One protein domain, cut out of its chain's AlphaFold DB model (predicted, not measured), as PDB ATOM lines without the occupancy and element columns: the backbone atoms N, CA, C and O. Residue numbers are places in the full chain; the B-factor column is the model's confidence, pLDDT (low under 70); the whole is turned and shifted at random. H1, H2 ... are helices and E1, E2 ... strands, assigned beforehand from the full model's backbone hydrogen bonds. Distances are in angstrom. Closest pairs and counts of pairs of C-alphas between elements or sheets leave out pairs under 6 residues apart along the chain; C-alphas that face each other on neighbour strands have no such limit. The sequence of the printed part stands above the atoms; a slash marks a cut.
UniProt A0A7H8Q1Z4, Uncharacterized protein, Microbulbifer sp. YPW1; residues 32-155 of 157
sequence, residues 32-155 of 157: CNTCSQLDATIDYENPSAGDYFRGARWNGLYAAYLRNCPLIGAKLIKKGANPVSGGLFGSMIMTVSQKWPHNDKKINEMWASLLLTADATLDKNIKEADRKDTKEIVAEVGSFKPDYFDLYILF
ATOM      1  N   CYS A  32      11.417  46.075 -17.565       87.62
ATOM      2  CA  CYS A  32      12.072  47.333 -17.959       87.62
ATOM      3  C   CYS A  32      13.089  47.136 -19.091       87.62
ATOM      4  O   CYS A  32      14.268  46.906 -18.839       87.62
ATOM      5  N   ASN A  33      12.668  47.236 -20.349       86.88
ATOM      6  CA  ASN A  33      13.524  46.939 -21.506       86.88
ATOM      7  C   ASN A  33      14.629  47.975 -21.766       86.88
ATOM      8  O   ASN A  33      15.568  47.689 -22.505       86.88
ATOM      9  N   THR A  34      14.530  49.173 -21.187       90.62
ATOM     10  CA  THR A  34      15.500  50.259 -21.389       90.62
ATOM     11  C   THR A  34      15.853  50.956 -20.078       90.62
ATOM     12  O   THR A  34      15.053  50.973 -19.139       90.62
ATOM     13  N   CYS A  35      17.014  51.618 -20.034       94.19
ATOM     14  CA  CYS A  35      17.372  52.466 -18.896       94.19
ATOM     15  C   CYS A  35      16.389  53.626 -18.695       94.19
ATOM     16  O   CYS A  35      16.130  53.995 -17.560       94.19
ATOM     17  N   SER A  36      15.787  54.170 -19.759       94.00
ATOM     18  CA  SER A  36      14.779  55.232 -19.625       94.00
ATOM     19  C   SER A  36      13.508  54.738 -18.931       94.00
ATOM     20  O   SER A  36      12.964  55.449 -18.092       94.00
ATOM     21  N   GLN A  37      13.056  53.521 -19.249       92.50
ATOM     22  CA  GLN A  37      11.922  52.908 -18.554       92.50
ATOM     23  C   GLN A  37      12.255  52.645 -17.088       92.50
ATOM     24  O   GLN A  37      11.436  52.937 -16.226       92.50
ATOM     25  N   LEU A  38      13.462  52.146 -16.804       93.31
ATOM     26  CA  LEU A  38      13.897  51.938 -15.429       93.31
ATOM     27  C   LEU A  38      13.956  53.263 -14.650       93.31
ATOM     28  O   LEU A  38      13.354  53.347 -13.587       93.31
ATOM     29  N   ASP A  39      14.608  54.301 -15.184       94.50
ATOM     30  CA  ASP A  39      14.758  55.613 -14.523       94.50
ATOM     31  C   ASP A  39      13.408  56.227 -14.127       94.50
ATOM     32  O   ASP A  39      13.284  56.780 -13.038       94.50
ATOM     33  N   ALA A  40      12.376  56.060 -14.961       91.38
ATOM     34  CA  ALA A  40      11.023  56.546 -14.689       91.38
ATOM     35  C   ALA A  40      10.304  55.810 -13.537       91.38
ATOM     36  O   ALA A  40       9.287  56.292 -13.048       91.38
ATOM     37  N   THR A  41      10.808  54.645 -13.119       89.50
ATOM     38  CA  THR A  41      10.205  53.799 -12.068       89.50
ATOM     39  C   THR A  41      10.960  53.828 -10.748       89.50
ATOM     40  O   THR A  41      10.469  53.307  -9.748       89.50
ATOM     41  N   ILE A  42      12.159  54.409 -10.744       91.44
ATOM     42  CA  ILE A  42      12.998  54.513  -9.557       91.44
ATOM     43  C   ILE A  42      12.451  55.604  -8.637       91.44
ATOM     44  O   ILE A  42      12.278  56.753  -9.044       91.44
ATOM     45  N   ASP A  43      12.250  55.250  -7.369       90.56
ATOM     46  CA  ASP A  43      12.016  56.215  -6.303       90.56
ATOM     47  C   ASP A  43      13.358  56.783  -5.817       90.56
ATOM     48  O   ASP A  43      14.111  56.138  -5.085       90.56
ATOM     49  N   TYR A  44      13.670  58.000  -6.259       93.56
ATOM     50  CA  TYR A  44      14.885  58.708  -5.855       93.56
ATOM     51  C   TYR A  44      14.781  59.391  -4.488       93.56
ATOM     52  O   TYR A  44      15.818  59.811  -3.971       93.56
ATOM     53  N   GLU A  45      13.580  59.518  -3.919       94.38
ATOM     54  CA  GLU A  45      13.383  60.058  -2.568       94.38
ATOM     55  C   GLU A  45      13.685  58.990  -1.511       94.38
ATOM     56  O   GLU A  45      14.163  59.309  -0.425       94.38
ATOM     57  N   ASN A  46      13.511  57.711  -1.865       91.56
ATOM     58  CA  ASN A  46      13.909  56.566  -1.047       91.56
ATOM     59  C   ASN A  46      14.936  55.679  -1.786       91.56
ATOM     60  O   ASN A  46      14.638  54.538  -2.142       91.56
ATOM     61  N   PRO A  47      16.181  56.146  -1.990       92.06
ATOM     62  CA  PRO A  47      17.144  55.521  -2.908       92.06
ATOM     63  C   PRO A  47      17.639  54.127  -2.468       92.06
ATOM     64  O   PRO A  47      18.170  53.370  -3.282       92.06
ATOM     65  N   SER A  48      17.440  53.768  -1.196       89.75
ATOM     66  CA  SER A  48      17.753  52.447  -0.626       89.75
ATOM     67  C   SER A  48      16.520  51.539  -0.472       89.75
ATOM     68  O   SER A  48      16.652  50.406   0.009       89.75
ATOM     69  N   ALA A  49      15.323  52.011  -0.847       88.75
ATOM     70  CA  ALA A  49      14.091  51.235  -0.737       88.75
ATOM     71  C   ALA A  49      14.136  49.977  -1.606       88.75
ATOM     72  O   ALA A  49      14.723  49.955  -2.689       88.75
ATOM     73  N   GLY A  50      13.511  48.915  -1.102       87.62
ATOM     74  CA  GLY A  50      13.467  47.615  -1.751       87.62
ATOM     75  C   GLY A  50      13.116  46.501  -0.777       87.62
ATOM     76  O   GLY A  50      13.187  46.686   0.438       87.62
ATOM     77  N   ASP A  51      12.808  45.325  -1.311       88.25
ATOM     78  CA  ASP A  51      12.419  44.154  -0.524       88.25
ATOM     79  C   ASP A  51      13.409  43.007  -0.687       88.25
ATOM     80  O   ASP A  51      14.120  42.899  -1.686       88.25
ATOM     81  N   TYR A  52      13.487  42.141   0.323       88.25
ATOM     82  CA  TYR A  52      14.278  40.921   0.212       88.25
ATOM     83  C   TYR A  52      13.418  39.802  -0.376       88.25
ATOM     84  O   TYR A  52      12.419  39.403   0.217       88.25
ATOM     85  N   PHE A  53      13.810  39.281  -1.535       85.88
ATOM     86  CA  PHE A  53      13.068  38.244  -2.239       85.88
ATOM     87  C   PHE A  53      14.010  37.304  -2.994       85.88
ATOM     88  O   PHE A  53      14.885  37.741  -3.743       85.88
ATOM     89  N   ARG A  54      13.805  35.991  -2.809       85.81
ATOM     90  CA  ARG A  54      14.570  34.907  -3.461       85.81
ATOM     91  C   ARG A  54      16.091  35.054  -3.332       85.81
ATOM     92  O   ARG A  54      16.818  34.911  -4.307       85.81
ATOM     93  N   GLY A  55      16.561  35.334  -2.118       88.19
ATOM     94  CA  GLY A  55      17.995  35.411  -1.831       88.19
ATOM     95  C   GLY A  55      18.668  36.702  -2.296       88.19
ATOM     96  O   GLY A  55      19.891  36.760  -2.300       88.19
ATOM     97  N   ALA A  56      17.904  37.728  -2.688       90.81
ATOM     98  CA  ALA A  56      18.445  39.027  -3.066       90.81
ATOM     99  C   ALA A  56      17.620  40.192  -2.501       90.81
ATOM    100  O   ALA A  56      16.407  40.081  -2.322       90.81
ATOM    101  N   ARG A  57      18.271  41.334  -2.260       91.75
ATOM    102  CA  ARG A  57      17.624  42.614  -1.945       91.75
ATOM    103  C   ARG A  57      17.342  43.373  -3.242       91.75
ATOM    104  O   ARG A  57      18.256  43.843  -3.915       91.75
ATOM    105  N   TRP A  58      16.069  43.513  -3.578       90.94
ATOM    106  CA  TRP A  58      15.582  44.190  -4.776       90.94
ATOM    107  C   TRP A  58      15.382  45.677  -4.510       90.94
ATOM    108  O   TRP A  58      14.263  46.124  -4.280       90.94
ATOM    109  N   ASN A  59      16.483  46.429  -4.496       92.12
ATOM    110  CA  ASN A  59      16.468  47.888  -4.415       92.12
ATOM    111  C   ASN A  59      16.832  48.537  -5.761       92.12
ATOM    112  O   ASN A  59      17.212  47.855  -6.719       92.12
ATOM    113  N   GLY A  60      16.739  49.868  -5.822       93.94
ATOM    114  CA  GLY A  60      17.074  50.645  -7.018       93.94
ATOM    115  C   GLY A  60      18.475  50.365  -7.566       93.94
ATOM    116  O   GLY A  60      18.650  50.240  -8.778       93.94
ATOM    117  N   LEU A  61      19.466  50.220  -6.681       95.94
ATOM    118  CA  LEU A  61      20.859  50.017  -7.078       95.94
ATOM    119  C   LEU A  61      21.049  48.659  -7.765       95.94
ATOM    120  O   LEU A  61      21.643  48.585  -8.843       95.94
ATOM    121  N   TYR A  62      20.460  47.600  -7.207       95.06
ATOM    122  CA  TYR A  62      20.474  46.283  -7.833       95.06
ATOM    123  C   TYR A  62      19.684  46.252  -9.146       95.06
ATOM    124  O   TYR A  62      20.131  45.646 -10.117       95.06
ATOM    125  N   ALA A  63      18.545  46.946  -9.227       94.88
ATOM    126  CA  ALA A  63      17.774  47.050 -10.465       94.88
ATOM    127  C   ALA A  63      18.569  47.723 -11.598       94.88
ATOM    128  O   ALA A  63      18.571  47.242 -12.735       94.88
ATOM    129  N   ALA A  64      19.286  48.804 -11.276       96.38
ATOM    130  CA  ALA A  64      20.179  49.483 -12.207       96.38
ATOM    131  C   ALA A  64      21.313  48.562 -12.669       96.38
ATOM    132  O   ALA A  64      21.612  48.521 -13.865       96.38
ATOM    133  N   TYR A  65      21.877  47.768 -11.755       96.88
ATOM    134  CA  TYR A  65      22.854  46.740 -12.091       96.88
ATOM    135  C   TYR A  65      22.269  45.678 -13.024       96.88
ATOM    136  O   TYR A  65      22.820  45.488 -14.102       96.88
ATOM    137  N   LEU A  66      21.123  45.060 -12.712       94.12
ATOM    138  CA  LEU A  66      20.472  44.039 -13.555       94.12
ATOM    139  C   LEU A  66      20.266  44.497 -15.013       94.12
ATOM    140  O   LEU A  66      20.355  43.685 -15.932       94.12
ATOM    141  N   ARG A  67      19.991  45.791 -15.234       93.12
ATOM    142  CA  ARG A  67      19.802  46.392 -16.571       93.12
ATOM    143  C   ARG A  67      21.039  47.047 -17.164       93.12
ATOM    144  O   ARG A  67      20.958  47.589 -18.261       93.12
ATOM    145  N   ASN A  68      22.163  46.968 -16.463       95.88
ATOM    146  CA  ASN A  68      23.403  47.633 -16.816       95.88
ATOM    147  C   ASN A  68      23.198  49.126 -17.141       95.88
ATOM    148  O   ASN A  68      23.594  49.624 -18.194       95.88
ATOM    149  N   CYS A  69      22.552  49.841 -16.219       97.06
ATOM    150  CA  CYS A  69      22.290  51.275 -16.301       97.06
ATOM    151  C   CYS A  69      23.165  52.043 -15.288       97.06
ATOM    152  O   CYS A  69      22.647  52.533 -14.279       97.06
ATOM    153  N   PRO A  70      24.487  52.169 -15.519       97.50
ATOM    154  CA  PRO A  70      25.428  52.714 -14.532       97.50
ATOM    155  C   PRO A  70      25.127  54.165 -14.137       97.50
ATOM    156  O   PRO A  70      25.318  54.535 -12.982       97.50
ATOM    157  N   LEU A  71      24.579  54.983 -15.046       98.12
ATOM    158  CA  LEU A  71      24.186  56.364 -14.731       98.12
ATOM    159  C   LEU A  71      23.055  56.439 -13.691       98.12
ATOM    160  O   LEU A  71      23.054  57.340 -12.856       98.12
ATOM    161  N   ILE A  72      22.122  55.481 -13.706       98.00
ATOM    162  CA  ILE A  72      21.066  55.371 -12.687       98.00
ATOM    163  C   ILE A  72      21.690  54.965 -11.350       98.00
ATOM    164  O   ILE A  72      21.398  55.586 -10.330       98.00
ATOM    165  N   GLY A  73      22.602  53.985 -11.361       98.12
ATOM    166  CA  GLY A  73      23.352  53.575 -10.169       98.12
ATOM    167  C   GLY A  73      24.109  54.741  -9.530       98.12
ATOM    168  O   GLY A  73      23.956  55.004  -8.340       98.12
ATOM    169  N   ALA A  74      24.843  55.517 -10.332       98.44
ATOM    170  CA  ALA A  74      25.560  56.702  -9.867       98.44
ATOM    171  C   ALA A  74      24.616  57.773  -9.290       98.44
ATOM    172  O   ALA A  74      24.910  58.378  -8.258       98.44
ATOM    173  N   LYS A  75      23.456  57.999  -9.922       98.38
ATOM    174  CA  LYS A  75      22.439  58.946  -9.438       98.38
ATOM    175  C   LYS A  75      21.838  58.505  -8.101       98.38
ATOM    176  O   LYS A  75      21.662  59.348  -7.227       98.38
ATOM    177  N   LEU A  76      21.566  57.210  -7.927       97.81
ATOM    178  CA  LEU A  76      21.086  56.628  -6.671       97.81
ATOM    179  C   LEU A  76      22.106  56.780  -5.542       97.81
ATOM    180  O   LEU A  76      21.756  57.267  -4.470       97.81
ATOM    181  N   ILE A  77      23.372  56.440  -5.797       97.81
ATOM    182  CA  ILE A  77      24.468  56.618  -4.834       97.81
ATOM    183  C   ILE A  77      24.585  58.093  -4.433       97.81
ATOM    184  O   ILE A  77      24.575  58.416  -3.249       97.81
ATOM    185  N   LYS A  78      24.577  59.015  -5.406       97.94
ATOM    186  CA  LYS A  78      24.591  60.464  -5.146       97.94
ATOM    187  C   LYS A  78      23.397  60.938  -4.307       97.94
ATOM    188  O   LYS A  78      23.498  61.945  -3.611       97.94
ATOM    189  N   LYS A  79      22.261  60.244  -4.394       97.06
ATOM    190  CA  LYS A  79      21.050  60.515  -3.609       97.06
ATOM    191  C   LYS A  79      21.065  59.870  -2.220       97.06
ATOM    192  O   LYS A  79      20.149  60.132  -1.454       97.06
ATOM    193  N   GLY A  80      22.094  59.093  -1.880       95.38
ATOM    194  CA  GLY A  80      22.251  58.461  -0.570       95.38
ATOM    195  C   GLY A  80      21.966  56.959  -0.552       95.38
ATOM    196  O   GLY A  80      21.831  56.389   0.529       95.38
ATOM    197  N   ALA A  81      21.867  56.291  -1.709       95.25
ATOM    198  CA  ALA A  81      21.864  54.829  -1.720       95.25
ATOM    199  C   ALA A  81      23.173  54.302  -1.124       95.25
ATOM    200  O   ALA A  81      24.258  54.718  -1.533       95.25
ATOM    201  N   ASN A  82      23.075  53.350  -0.197       95.19
ATOM    202  CA  ASN A  82      24.250  52.673   0.332       95.19
ATOM    203  C   ASN A  82      24.875  51.789  -0.771       95.19
ATOM    204  O   ASN A  82      24.209  50.853  -1.223       95.19
ATOM    205  N   PRO A  83      26.129  52.036  -1.201       96.50
ATOM    206  CA  PRO A  83      26.729  51.349  -2.345       96.50
ATOM    207  C   PRO A  83      26.942  49.850  -2.112       96.50
ATOM    208  O   PRO A  83      27.008  49.091  -3.074       96.50
ATOM    209  N   VAL A  84      27.003  49.390  -0.858       96.56
ATOM    210  CA  VAL A  84      27.111  47.951  -0.567       96.56
ATOM    211  C   VAL A  84      25.753  47.250  -0.497       96.56
ATOM    212  O   VAL A  84      25.705  46.024  -0.473       96.56
ATOM    213  N   SER A  85      24.642  47.994  -0.491       94.94
ATOM    214  CA  SER A  85      23.302  47.452  -0.256       94.94
ATOM    215  C   SER A  85      22.566  47.120  -1.551       94.94
ATOM    216  O   SER A  85      22.410  47.972  -2.426       94.94
ATOM    217  N   GLY A  86      22.048  45.897  -1.657       93.31
ATOM    218  CA  GLY A  86      21.318  45.403  -2.829       93.31
ATOM    219  C   GLY A  86      21.800  44.026  -3.279       93.31
ATOM    220  O   GLY A  86      22.829  43.542  -2.834       93.31
ATOM    221  N   GLY A  87      21.056  43.371  -4.164       93.88
ATOM    222  CA  GLY A  87      21.520  42.160  -4.839       93.88
ATOM    223  C   GLY A  87      21.664  40.941  -3.927       93.88
ATOM    224  O   GLY A  87      20.949  40.816  -2.934       93.88
ATOM    225  N   LEU A  88      22.514  39.995  -4.319       94.00
ATOM    226  CA  LEU A  88      22.701  38.680  -3.710       94.00
ATOM    227  C   LEU A  88      22.998  38.778  -2.206       94.00
ATOM    228  O   LEU A  88      23.911  39.476  -1.781       94.00
ATOM    229  N   PHE A  89      22.183  38.097  -1.399       92.94
ATOM    230  CA  PHE A  89      22.168  38.166   0.068       92.94
ATOM    231  C   PHE A  89      22.073  39.587   0.649       92.94
ATOM    232  O   PHE A  89      22.259  39.795   1.840       92.94
ATOM    233  N   GLY A  90      21.705  40.572  -0.174       93.06
ATOM    234  CA  GLY A  90      21.690  41.981   0.187       93.06
ATOM    235  C   GLY A  90      23.014  42.716  -0.018       93.06
ATOM    236  O   GLY A  90      23.027  43.918   0.226       93.06
ATOM    237  N   SER A  91      24.070  42.046  -0.494       96.06
ATOM    238  CA  SER A  91      25.372  42.651  -0.783       96.06
ATOM    239  C   SER A  91      25.594  42.871  -2.283       96.06
ATOM    240  O   SER A  91      25.688  41.928  -3.081       96.06
ATOM    241  N   MET A  92      25.778  44.132  -2.673       97.31
ATOM    242  CA  MET A  92      26.179  44.480  -4.036       97.31
ATOM    243  C   MET A  92      27.591  43.974  -4.352       97.31
ATOM    244  O   MET A  92      27.838  43.579  -5.487       97.31
ATOM    245  N   ILE A  93      28.483  43.887  -3.357       97.81
ATOM    246  CA  ILE A  93      29.842  43.339  -3.518       97.81
ATOM    247  C   ILE A  93      29.788  41.844  -3.864       97.81
ATOM    248  O   ILE A  93      30.415  41.390  -4.826       97.81
ATOM    249  N   MET A  94      28.968  41.071  -3.142       97.12
ATOM    250  CA  MET A  94      28.729  39.665  -3.493       97.12
ATOM    251  C   MET A  94      28.070  39.527  -4.866       97.12
ATOM    252  O   MET A  94      28.267  38.528  -5.543       97.12
ATOM    253  N   THR A  95      27.291  40.522  -5.289       97.38
ATOM    254  CA  THR A  95      26.575  40.501  -6.568       97.38
ATOM    255  C   THR A  95      27.498  40.732  -7.760       97.38
ATOM    256  O   THR A  95      27.441  39.974  -8.724       97.38
ATOM    257  N   VAL A  96      28.345  41.764  -7.715       98.31
ATOM    258  CA  VAL A  96      29.262  42.098  -8.823       98.31
ATOM    259  C   VAL A  96      30.432  41.117  -8.931       98.31
ATOM    260  O   VAL A  96      31.148  41.109  -9.924       98.31
ATOM    261  N   SER A  97      30.634  40.261  -7.929       98.12
ATOM    262  CA  SER A  97      31.649  39.203  -7.948       98.12
ATOM    263  C   SER A  97      31.130  37.859  -8.492       98.12
ATOM    264  O   SER A  97      31.817  36.840  -8.390       98.12
ATOM    265  N   GLN A  98      29.936  37.840  -9.095       97.62
ATOM    266  CA  GLN A  98      29.285  36.659  -9.681       97.62
ATOM    267  C   GLN A  98      29.075  36.822 -11.194       97.62
ATOM    268  O   GLN A  98      28.896  37.929 -11.694       97.62
ATOM    269  N   LYS A  99      29.029  35.709 -11.941       95.56
ATOM    270  CA  LYS A  99      28.728  35.695 -13.391       95.56
ATOM    271  C   LYS A  99      27.268  35.962 -13.715       95.56
ATOM    272  O   LYS A  99      26.927  36.249 -14.858       95.56
ATOM    273  N   TRP A 100      26.370  35.773 -12.759       90.06
ATOM    274  CA  TRP A 100      24.955  36.045 -12.961       90.06
ATOM    275  C   TRP A 100      24.582  37.359 -12.261       90.06
ATOM    276  O   TRP A 100      24.959  37.545 -11.105       90.06
ATOM    277  N   PRO A 101      23.830  38.268 -12.913       90.12
ATOM    278  CA  PRO A 101      23.172  38.149 -14.220       90.12
ATOM    279  C   PRO A 101      24.068  38.468 -15.429       90.12
ATOM    280  O   PRO A 101      23.656  38.195 -16.555       90.12
ATOM    281  N   HIS A 102      25.257  39.046 -15.219       93.88
ATOM    282  CA  HIS A 102      26.145  39.490 -16.298       93.88
ATOM    283  C   HIS A 102      27.360  38.584 -16.423       93.88
ATOM    284  O   HIS A 102      28.303  38.689 -15.645       93.88
ATOM    285  N   ASN A 103      27.368  37.730 -17.446       95.88
ATOM    286  CA  ASN A 103      28.505  36.841 -17.706       95.88
ATOM    287  C   ASN A 103      29.695  37.576 -18.365       95.88
ATOM    288  O   ASN A 103      30.768  37.002 -18.548       95.88
ATOM    289  N   ASP A 104      29.510  38.842 -18.751       96.62
ATOM    290  CA  ASP A 104      30.592  39.715 -19.202       96.62
ATOM    291  C   ASP A 104      31.264  40.379 -17.991       96.62
ATOM    292  O   ASP A 104      30.700  41.271 -17.348       96.62
ATOM    293  N   LYS A 105      32.498  39.960 -17.695       96.94
ATOM    294  CA  LYS A 105      33.293  40.497 -16.584       96.94
ATOM    295  C   LYS A 105      33.479  42.016 -16.676       96.94
ATOM    296  O   LYS A 105      33.523  42.659 -15.637       96.94
ATOM    297  N   LYS A 106      33.491  42.616 -17.872       98.19
ATOM    298  CA  LYS A 106      33.660  44.074 -18.022       98.19
ATOM    299  C   LYS A 106      32.505  44.870 -17.427       98.19
ATOM    300  O   LYS A 106      32.712  45.959 -16.896       98.19
ATOM    301  N   ILE A 107      31.286  44.330 -17.499       98.06
ATOM    302  CA  ILE A 107      30.126  44.939 -16.842       98.06
ATOM    303  C   ILE A 107      30.359  44.924 -15.329       98.06
ATOM    304  O   ILE A 107      30.246  45.956 -14.675       98.06
ATOM    305  N   ASN A 108      30.751  43.771 -14.791       98.62
ATOM    306  CA  ASN A 108      31.040  43.600 -13.372       98.62
ATOM    307  C   ASN A 108      32.184  44.503 -12.884       98.62
ATOM    308  O   ASN A 108      32.039  45.142 -11.850       98.62
ATOM    309  N   GLU A 109      33.269  44.635 -13.649       98.50
ATOM    310  CA  GLU A 109      34.401  45.536 -13.368       98.50
ATOM    311  C   GLU A 109      33.976  47.007 -13.302       98.50
ATOM    312  O   GLU A 109      34.348  47.730 -12.375       98.50
ATOM    313  N   MET A 110      33.168  47.457 -14.266       98.50
ATOM    314  CA  MET A 110      32.638  48.821 -14.281       98.50
ATOM    315  C   MET A 110      31.770  49.089 -13.047       98.50
ATOM    316  O   MET A 110      31.904  50.134 -12.410       98.50
ATOM    317  N   TRP A 111      30.888  48.151 -12.700       98.62
ATOM    318  CA  TRP A 111      30.048  48.284 -11.514       98.62
ATOM    319  C   TRP A 111      30.870  48.226 -10.231       98.62
ATOM    320  O   TRP A 111      30.684  49.086  -9.380       98.62
ATOM    321  N   ALA A 112      31.831  47.309 -10.116       98.50
ATOM    322  CA  ALA A 112      32.735  47.252  -8.974       98.50
ATOM    323  C   ALA A 112      33.491  48.578  -8.788       98.50
ATOM    324  O   ALA A 112      33.544  49.101  -7.680       98.50
ATOM    325  N   SER A 113      33.964  49.185  -9.881       98.50
ATOM    326  CA  SER A 113      34.625  50.498  -9.861       98.50
ATOM    327  C   SER A 113      33.695  51.622  -9.394       98.50
ATOM    328  O   SER A 113      34.108  52.488  -8.620       98.50
ATOM    329  N   LEU A 114      32.430  51.615  -9.836       98.62
ATOM    330  CA  LEU A 114      31.417  52.569  -9.379       98.62
ATOM    331  C   LEU A 114      31.159  52.433  -7.871       98.62
ATOM    332  O   LEU A 114      31.071  53.447  -7.184       98.62
ATOM    333  N   LEU A 115      31.045  51.201  -7.365       98.44
ATOM    334  CA  LEU A 115      30.843  50.943  -5.939       98.44
ATOM    335  C   LEU A 115      32.066  51.369  -5.120       98.44
ATOM    336  O   LEU A 115      31.910  52.050  -4.112       98.44
ATOM    337  N   LEU A 116      33.272  51.025  -5.576       97.88
ATOM    338  CA  LEU A 116      34.526  51.368  -4.904       97.88
ATOM    339  C   LEU A 116      34.726  52.887  -4.818       97.88
ATOM    340  O   LEU A 116      35.045  53.412  -3.761       97.88
ATOM    341  N   THR A 117      34.441  53.612  -5.905       97.44
ATOM    342  CA  THR A 117      34.495  55.090  -5.935       97.44
ATOM    343  C   THR A 117      33.472  55.734  -4.987       97.44
ATOM    344  O   THR A 117      33.581  56.913  -4.662       97.44
ATOM    345  N   ALA A 118      32.465  54.975  -4.552       97.19
ATOM    346  CA  ALA A 118      31.466  55.389  -3.574       97.19
ATOM    347  C   ALA A 118      31.799  54.924  -2.141       97.19
ATOM    348  O   ALA A 118      30.908  54.862  -1.289       97.19
ATOM    349  N   ASP A 119      33.058  54.573  -1.875       95.75
ATOM    350  CA  ASP A 119      33.538  54.065  -0.588       95.75
ATOM    351  C   ASP A 119      32.820  52.768  -0.173       95.75
ATOM    352  O   ASP A 119      32.365  52.621   0.965       95.75
ATOM    353  N   ALA A 120      32.591  51.849  -1.115       96.94
ATOM    354  CA  ALA A 120      32.186  50.486  -0.783       96.94
ATOM    355  C   ALA A 120      33.393  49.700  -0.260       96.94
ATOM    356  O   ALA A 120      34.423  49.653  -0.923       96.94
ATOM    357  N   THR A 121      33.223  49.037   0.879       97.06
ATOM    358  CA  THR A 121      34.207  48.139   1.494       97.06
ATOM    359  C   THR A 121      33.478  46.920   2.059       97.06
ATOM    360  O   THR A 121      32.254  46.938   2.241       97.06
ATOM    361  N   LEU A 122      34.201  45.831   2.323       95.94
ATOM    362  CA  LEU A 122      33.597  44.603   2.850       95.94
ATOM    363  C   LEU A 122      33.033  44.742   4.277       95.94
ATOM    364  O   LEU A 122      32.122  43.994   4.624       95.94
ATOM    365  N   ASP A 123      33.568  45.660   5.080       94.62
ATOM    366  CA  ASP A 123      33.187  45.957   6.472       94.62
ATOM    367  C   ASP A 123      32.133  47.077   6.595       94.62
ATOM    368  O   ASP A 123      31.623  47.366   7.680       94.62
ATOM    369  N   LYS A 124      31.746  47.704   5.479       92.88
ATOM    370  CA  LYS A 124      30.654  48.677   5.471       92.88
ATOM    371  C   LYS A 124      29.321  47.972   5.712       92.88
ATOM    372  O   LYS A 124      28.926  47.061   4.982       92.88
ATOM    373  N   ASN A 125      28.580  48.458   6.703       92.12
ATOM    374  CA  ASN A 125      27.253  47.944   7.038       92.12
ATOM    375  C   ASN A 125      26.292  48.044   5.842       92.12
ATOM    376  O   ASN A 125      26.095  49.122   5.282       92.12
ATOM    377  N   ILE A 126      25.630  46.938   5.494       87.62
ATOM    378  CA  ILE A 126      24.678  46.822   4.371       87.62
ATOM    379  C   ILE A 126      23.304  47.415   4.703       87.62
ATOM    380  O   ILE A 126      22.578  47.885   3.818       87.62
ATOM    381  N   LYS A 127      22.939  47.406   5.985       74.75
ATOM    382  CA  LYS A 127      21.722  48.018   6.519       74.75
ATOM    383  C   LYS A 127      22.066  48.819   7.763       74.75
ATOM    384  O   LYS A 127      22.799  48.336   8.620       74.75
ATOM    385  N   GLU A 128      21.457  49.991   7.904       57.59
ATOM    386  CA  GLU A 128      21.652  50.836   9.087       57.59
ATOM    387  C   GLU A 128      21.099  50.192  10.376       57.59
ATOM    388  O   GLU A 128      21.645  50.416  11.453       57.59
ATOM    389  N   ALA A 129      20.062  49.346  10.275       47.38
ATOM    390  CA  ALA A 129      19.391  48.730  11.429       47.38
ATOM    391  C   ALA A 129      19.927  47.335  11.815       47.38
ATOM    392  O   ALA A 129      20.057  47.045  13.003       47.38
ATOM    393  N   ASP A 130      20.263  46.487  10.835       64.81
ATOM    394  CA  ASP A 130      20.670  45.089  11.076       64.81
ATOM    395  C   ASP A 130      22.183  44.959  11.356       64.81
ATOM    396  O   ASP A 130      22.622  43.902  11.797       64.81
ATOM    397  N   ARG A 131      22.967  46.022  11.085       65.00
ATOM    398  CA  ARG A 131      24.430  46.144  11.286       65.00
ATOM    399  C   ARG A 131      25.305  45.042  10.670       65.00
ATOM    400  O   ARG A 131      26.448  44.914  11.074       65.00
ATOM    401  N   LYS A 132      24.785  44.272   9.712       85.25
ATOM    402  CA  LYS A 132      25.571  43.257   9.003       85.25
ATOM    403  C   LYS A 132      26.427  43.876   7.910       85.25
ATOM    404  O   LYS A 132      25.891  44.630   7.088       85.25
ATOM    405  N   ASP A 133      27.697  43.505   7.855       91.25
ATOM    406  CA  ASP A 133      28.598  43.782   6.735       91.25
ATOM    407  C   ASP A 133      28.669  42.606   5.731       91.25
ATOM    408  O   ASP A 133      27.988  41.585   5.875       91.25
ATOM    409  N   THR A 134      29.450  42.746   4.652       93.06
ATOM    410  CA  THR A 134      29.569  41.674   3.644       93.06
ATOM    411  C   THR A 134      30.329  40.459   4.187       93.06
ATOM    412  O   THR A 134      29.981  39.329   3.836       93.06
ATOM    413  N   LYS A 135      31.332  40.651   5.053       93.44
ATOM    414  CA  LYS A 135      32.129  39.556   5.637       93.44
ATOM    415  C   LYS A 135      31.261  38.663   6.521       93.44
ATOM    416  O   LYS A 135      31.332  37.439   6.408       93.44
ATOM    417  N   GLU A 136      30.410  39.261   7.349       93.94
ATOM    418  CA  GLU A 136      29.473  38.544   8.215       93.94
ATOM    419  C   GLU A 136      28.481  37.712   7.400       93.94
ATOM    420  O   GLU A 136      28.264  36.537   7.695       93.94
ATOM    421  N   ILE A 137      27.929  38.277   6.320       92.69
ATOM    422  CA  ILE A 137      27.017  37.542   5.433       92.69
ATOM    423  C   ILE A 137      27.728  36.359   4.771       92.69
ATOM    424  O   ILE A 137      27.170  35.263   4.708       92.69
ATOM    425  N   VAL A 138      28.962  36.541   4.295       93.38
ATOM    426  CA  VAL A 138      29.754  35.448   3.708       93.38
ATOM    427  C   VAL A 138      29.980  34.328   4.726       93.38
ATOM    428  O   VAL A 138      29.811  33.154   4.380       93.38
ATOM    429  N   ALA A 139      30.297  34.673   5.977       92.94
ATOM    430  CA  ALA A 139      30.476  33.707   7.057       92.94
ATOM    431  C   ALA A 139      29.184  32.928   7.369       92.94
ATOM    432  O   ALA A 139      29.233  31.712   7.542       92.94
ATOM    433  N   GLU A 140      28.029  33.600   7.382       91.62
ATOM    434  CA  GLU A 140      26.723  32.962   7.601       91.62
ATOM    435  C   GLU A 140      26.301  32.052   6.443       91.62
ATOM    436  O   GLU A 140      25.762  30.967   6.663       91.62
ATOM    437  N   VAL A 141      26.540  32.476   5.198       90.06
ATOM    438  CA  VAL A 141      26.200  31.684   4.009       90.06
ATOM    439  C   VAL A 141      27.092  30.443   3.911       90.06
ATOM    440  O   VAL A 141      26.635  29.400   3.433       90.06
ATOM    441  N   GLY A 142      28.368  30.551   4.308       89.69
ATOM    442  CA  GLY A 142      29.362  29.468   4.415       89.69
ATOM    443  C   GLY A 142      29.760  28.775   3.102       89.69
ATOM    444  O   GLY A 142      30.787  28.107   3.019       89.69
ATOM    445  N   SER A 143      28.957  28.936   2.056       90.12
ATOM    446  CA  SER A 143      29.073  28.288   0.747       90.12
ATOM    447  C   SER A 143      29.297  29.284  -0.390       90.12
ATOM    448  O   SER A 143      29.453  28.871  -1.541       90.12
ATOM    449  N   PHE A 144      29.330  30.584  -0.085       93.69
ATOM    450  CA  PHE A 144      29.568  31.617  -1.080       93.69
ATOM    451  C   PHE A 144      30.982  31.496  -1.652       93.69
ATOM    452  O   PHE A 144      31.969  31.455  -0.918       93.69
ATOM    453  N   LYS A 145      31.066  31.450  -2.982       95.62
ATOM    454  CA  LYS A 145      32.317  31.451  -3.738       95.62
ATOM    455  C   LYS A 145      32.179  32.477  -4.863       95.62
ATOM    456  O   LYS A 145      31.321  32.269  -5.723       95.62
ATOM    457  N   PRO A 146      32.957  33.573  -4.859       96.56
ATOM    458  CA  PRO A 146      33.011  34.506  -5.980       96.56
ATOM    459  C   PRO A 146      33.353  33.787  -7.288       96.56
ATOM    460  O   PRO A 146      34.326  33.034  -7.332       96.56
ATOM    461  N   ASP A 147      32.606  34.046  -8.362       97.88
ATOM    462  CA  ASP A 147      33.038  33.647  -9.709       97.88
ATOM    463  C   ASP A 147      34.209  34.519 -10.190       97.88
ATOM    464  O   ASP A 147      35.089  34.052 -10.915       97.88
ATOM    465  N   TYR A 148      34.209  35.792  -9.780       97.38
ATOM    466  CA  TYR A 148      35.260  36.773 -10.029       97.38
ATOM    467  C   TYR A 148      35.904  37.166  -8.698       97.38
ATOM    468  O   TYR A 148      35.567  38.183  -8.090       97.38
ATOM    469  N   PHE A 149      36.802  36.308  -8.209       97.19
ATOM    470  CA  PHE A 149      37.483  36.513  -6.927       97.19
ATOM    471  C   PHE A 149      38.287  37.814  -6.888       97.19
ATOM    472  O   PHE A 149      38.286  38.502  -5.874       97.19
ATOM    473  N   ASP A 150      38.900  38.188  -8.009       97.56
ATOM    474  CA  ASP A 150      39.637  39.439  -8.147       97.56
ATOM    475  C   ASP A 150      38.756  40.670  -7.910       97.56
ATOM    476  O   ASP A 150      39.232  41.623  -7.313       97.56
ATOM    477  N   LEU A 151      37.473  40.639  -8.292       97.88
ATOM    478  CA  LEU A 151      36.534  41.728  -8.002       97.88
ATOM    479  C   LEU A 151      36.101  41.763  -6.539       97.88
ATOM    480  O   LEU A 151      35.853  42.839  -6.009       97.88
ATOM    481  N   TYR A 152      35.992  40.604  -5.891       97.69
ATOM    482  CA  TYR A 152      35.624  40.533  -4.479       97.69
ATOM    483  C   TYR A 152      36.704  41.162  -3.587       97.69
ATOM    484  O   TYR A 152      36.384  41.969  -2.717       97.69
ATOM    485  N   ILE A 153      37.977  40.850  -3.849       97.12
ATOM    486  CA  ILE A 153      39.101  41.363  -3.050       97.12
ATOM    487  C   ILE A 153      39.406  42.848  -3.296       97.12
ATOM    488  O   ILE A 153      40.148  43.437  -2.524       97.12
ATOM    489  N   LEU A 154      38.825  43.491  -4.322       96.94
ATOM    490  CA  LEU A 154      38.942  44.952  -4.503       96.94
ATOM    491  C   LEU A 154      38.344  45.749  -3.338       96.94
ATOM    492  O   LEU A 154      38.638  46.930  -3.200       96.94
ATOM    493  N   PHE A 155      37.465  45.119  -2.562       97.19
ATOM    494  CA  PHE A 155      36.762  45.730  -1.438       97.19
ATOM    495  C   PHE A 155      37.379  45.350  -0.080       97.19
ATOM    496  O   PHE A 155      36.793  45.649   0.964       97.19
TER     497      PHE A 155
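Overview. This is residues 32 to 155 of the 157 residues of an uncharacterized protein of Microbulbifer sp. YPW1 (UniProt A0A7H8Q1Z4). Two groups of short helices sit side by side: a helical hairpin of H2 and H3, with the short H1 at its outer side, and a triangle of H4, H5 and H7. A small two-strand hairpin, E1 and E2, leads straight into H2, while H6 lies at the far end from H1 and touches no helix. The printed part has 124 residues with seven named helices and two named strands, in the order H1 E1 E2 H2 H3 H4 H5 H6 H7; the sheet, E1 - E2, is antiparallel. The class is mostly helix, though under half of the residues are in named elements. The whole is compact, with a radius of gyration of the C-alphas of 13.2 A and spans of 38 by 34 by 28 A.

Along the chain. Find C-alpha 35 at (17.372, 52.466, -18.896), where H1, residues 35 to 39, begins. Next come E1, residues 50 to 53, and E2, residues 56 to 59, 9.4 A and 9.2 A long. H2 is residues 60 to 66 and H3 residues 70 to 78, 12.2 A long. H4 is residues 92 to 96; H5, residues 105 to 116, is the longest helix at 16.0 A and starts at C-alpha 105 (33.293, 40.497, -16.584). H6 is residues 134 to 141, 10.5 A long, and H7, residues 149 to 155, runs 10.8 A to C-alpha 155 at (36.762, 45.730, -1.438).

Arrangement. Start at H1, which only just touches H2, with 3 pairs of C-alphas within 8 A; the closest are Leu 38 and Ala 64, 7.5 A. In the hairpin E1 and E2, look for N 53 and O 56 at 2.8 A and N 58 and O 51 at 2.8 A. Residues 56 to 57 of E2 also pair, antiparallel, with residues 87 to 88. H2 and H3, a helical hairpin, touch at a shallow tilt of 21 degrees, opposite ways, closest at the C-alphas of Leu 61 and Gly 73, 5.3 A. The hub is H5: it touches H4, closest at C-alphas 96 and 108, 5.1 A, with its residues 108 to 112 alone. It touches H7 at a shallow tilt of 14 degrees, the same way, closest at C-alphas 112 and 151, 6.8 A. With residues 111 to 114 alone it only just touches H3, over 3 pairs within 8 A, closest at C-alphas 70 and 111, 7.1 A. H4 touches H7, closest at C-alphas 93 and 152, 6.5 A. H6 is close to H4 but not clearly touching, closest at C-alphas 93 and 134, 7.4 A. Every O i to N i+4 pair is within hydrogen-bond range in H1 to H6; H7 has 1 of 3, and 3 of 4 O i to N i+3 pairs.

Size, cuts and confidence. The two C-alphas farthest apart, of Ser 36 and Gly 142, are 38.1 A apart. The printed part has no cut. The links H3 to H4 and H5 to H6 are long, 13 and 17 residues. Mean pLDDT of the printed part is 93.1; look to residues 128 to 131 for the values under 70.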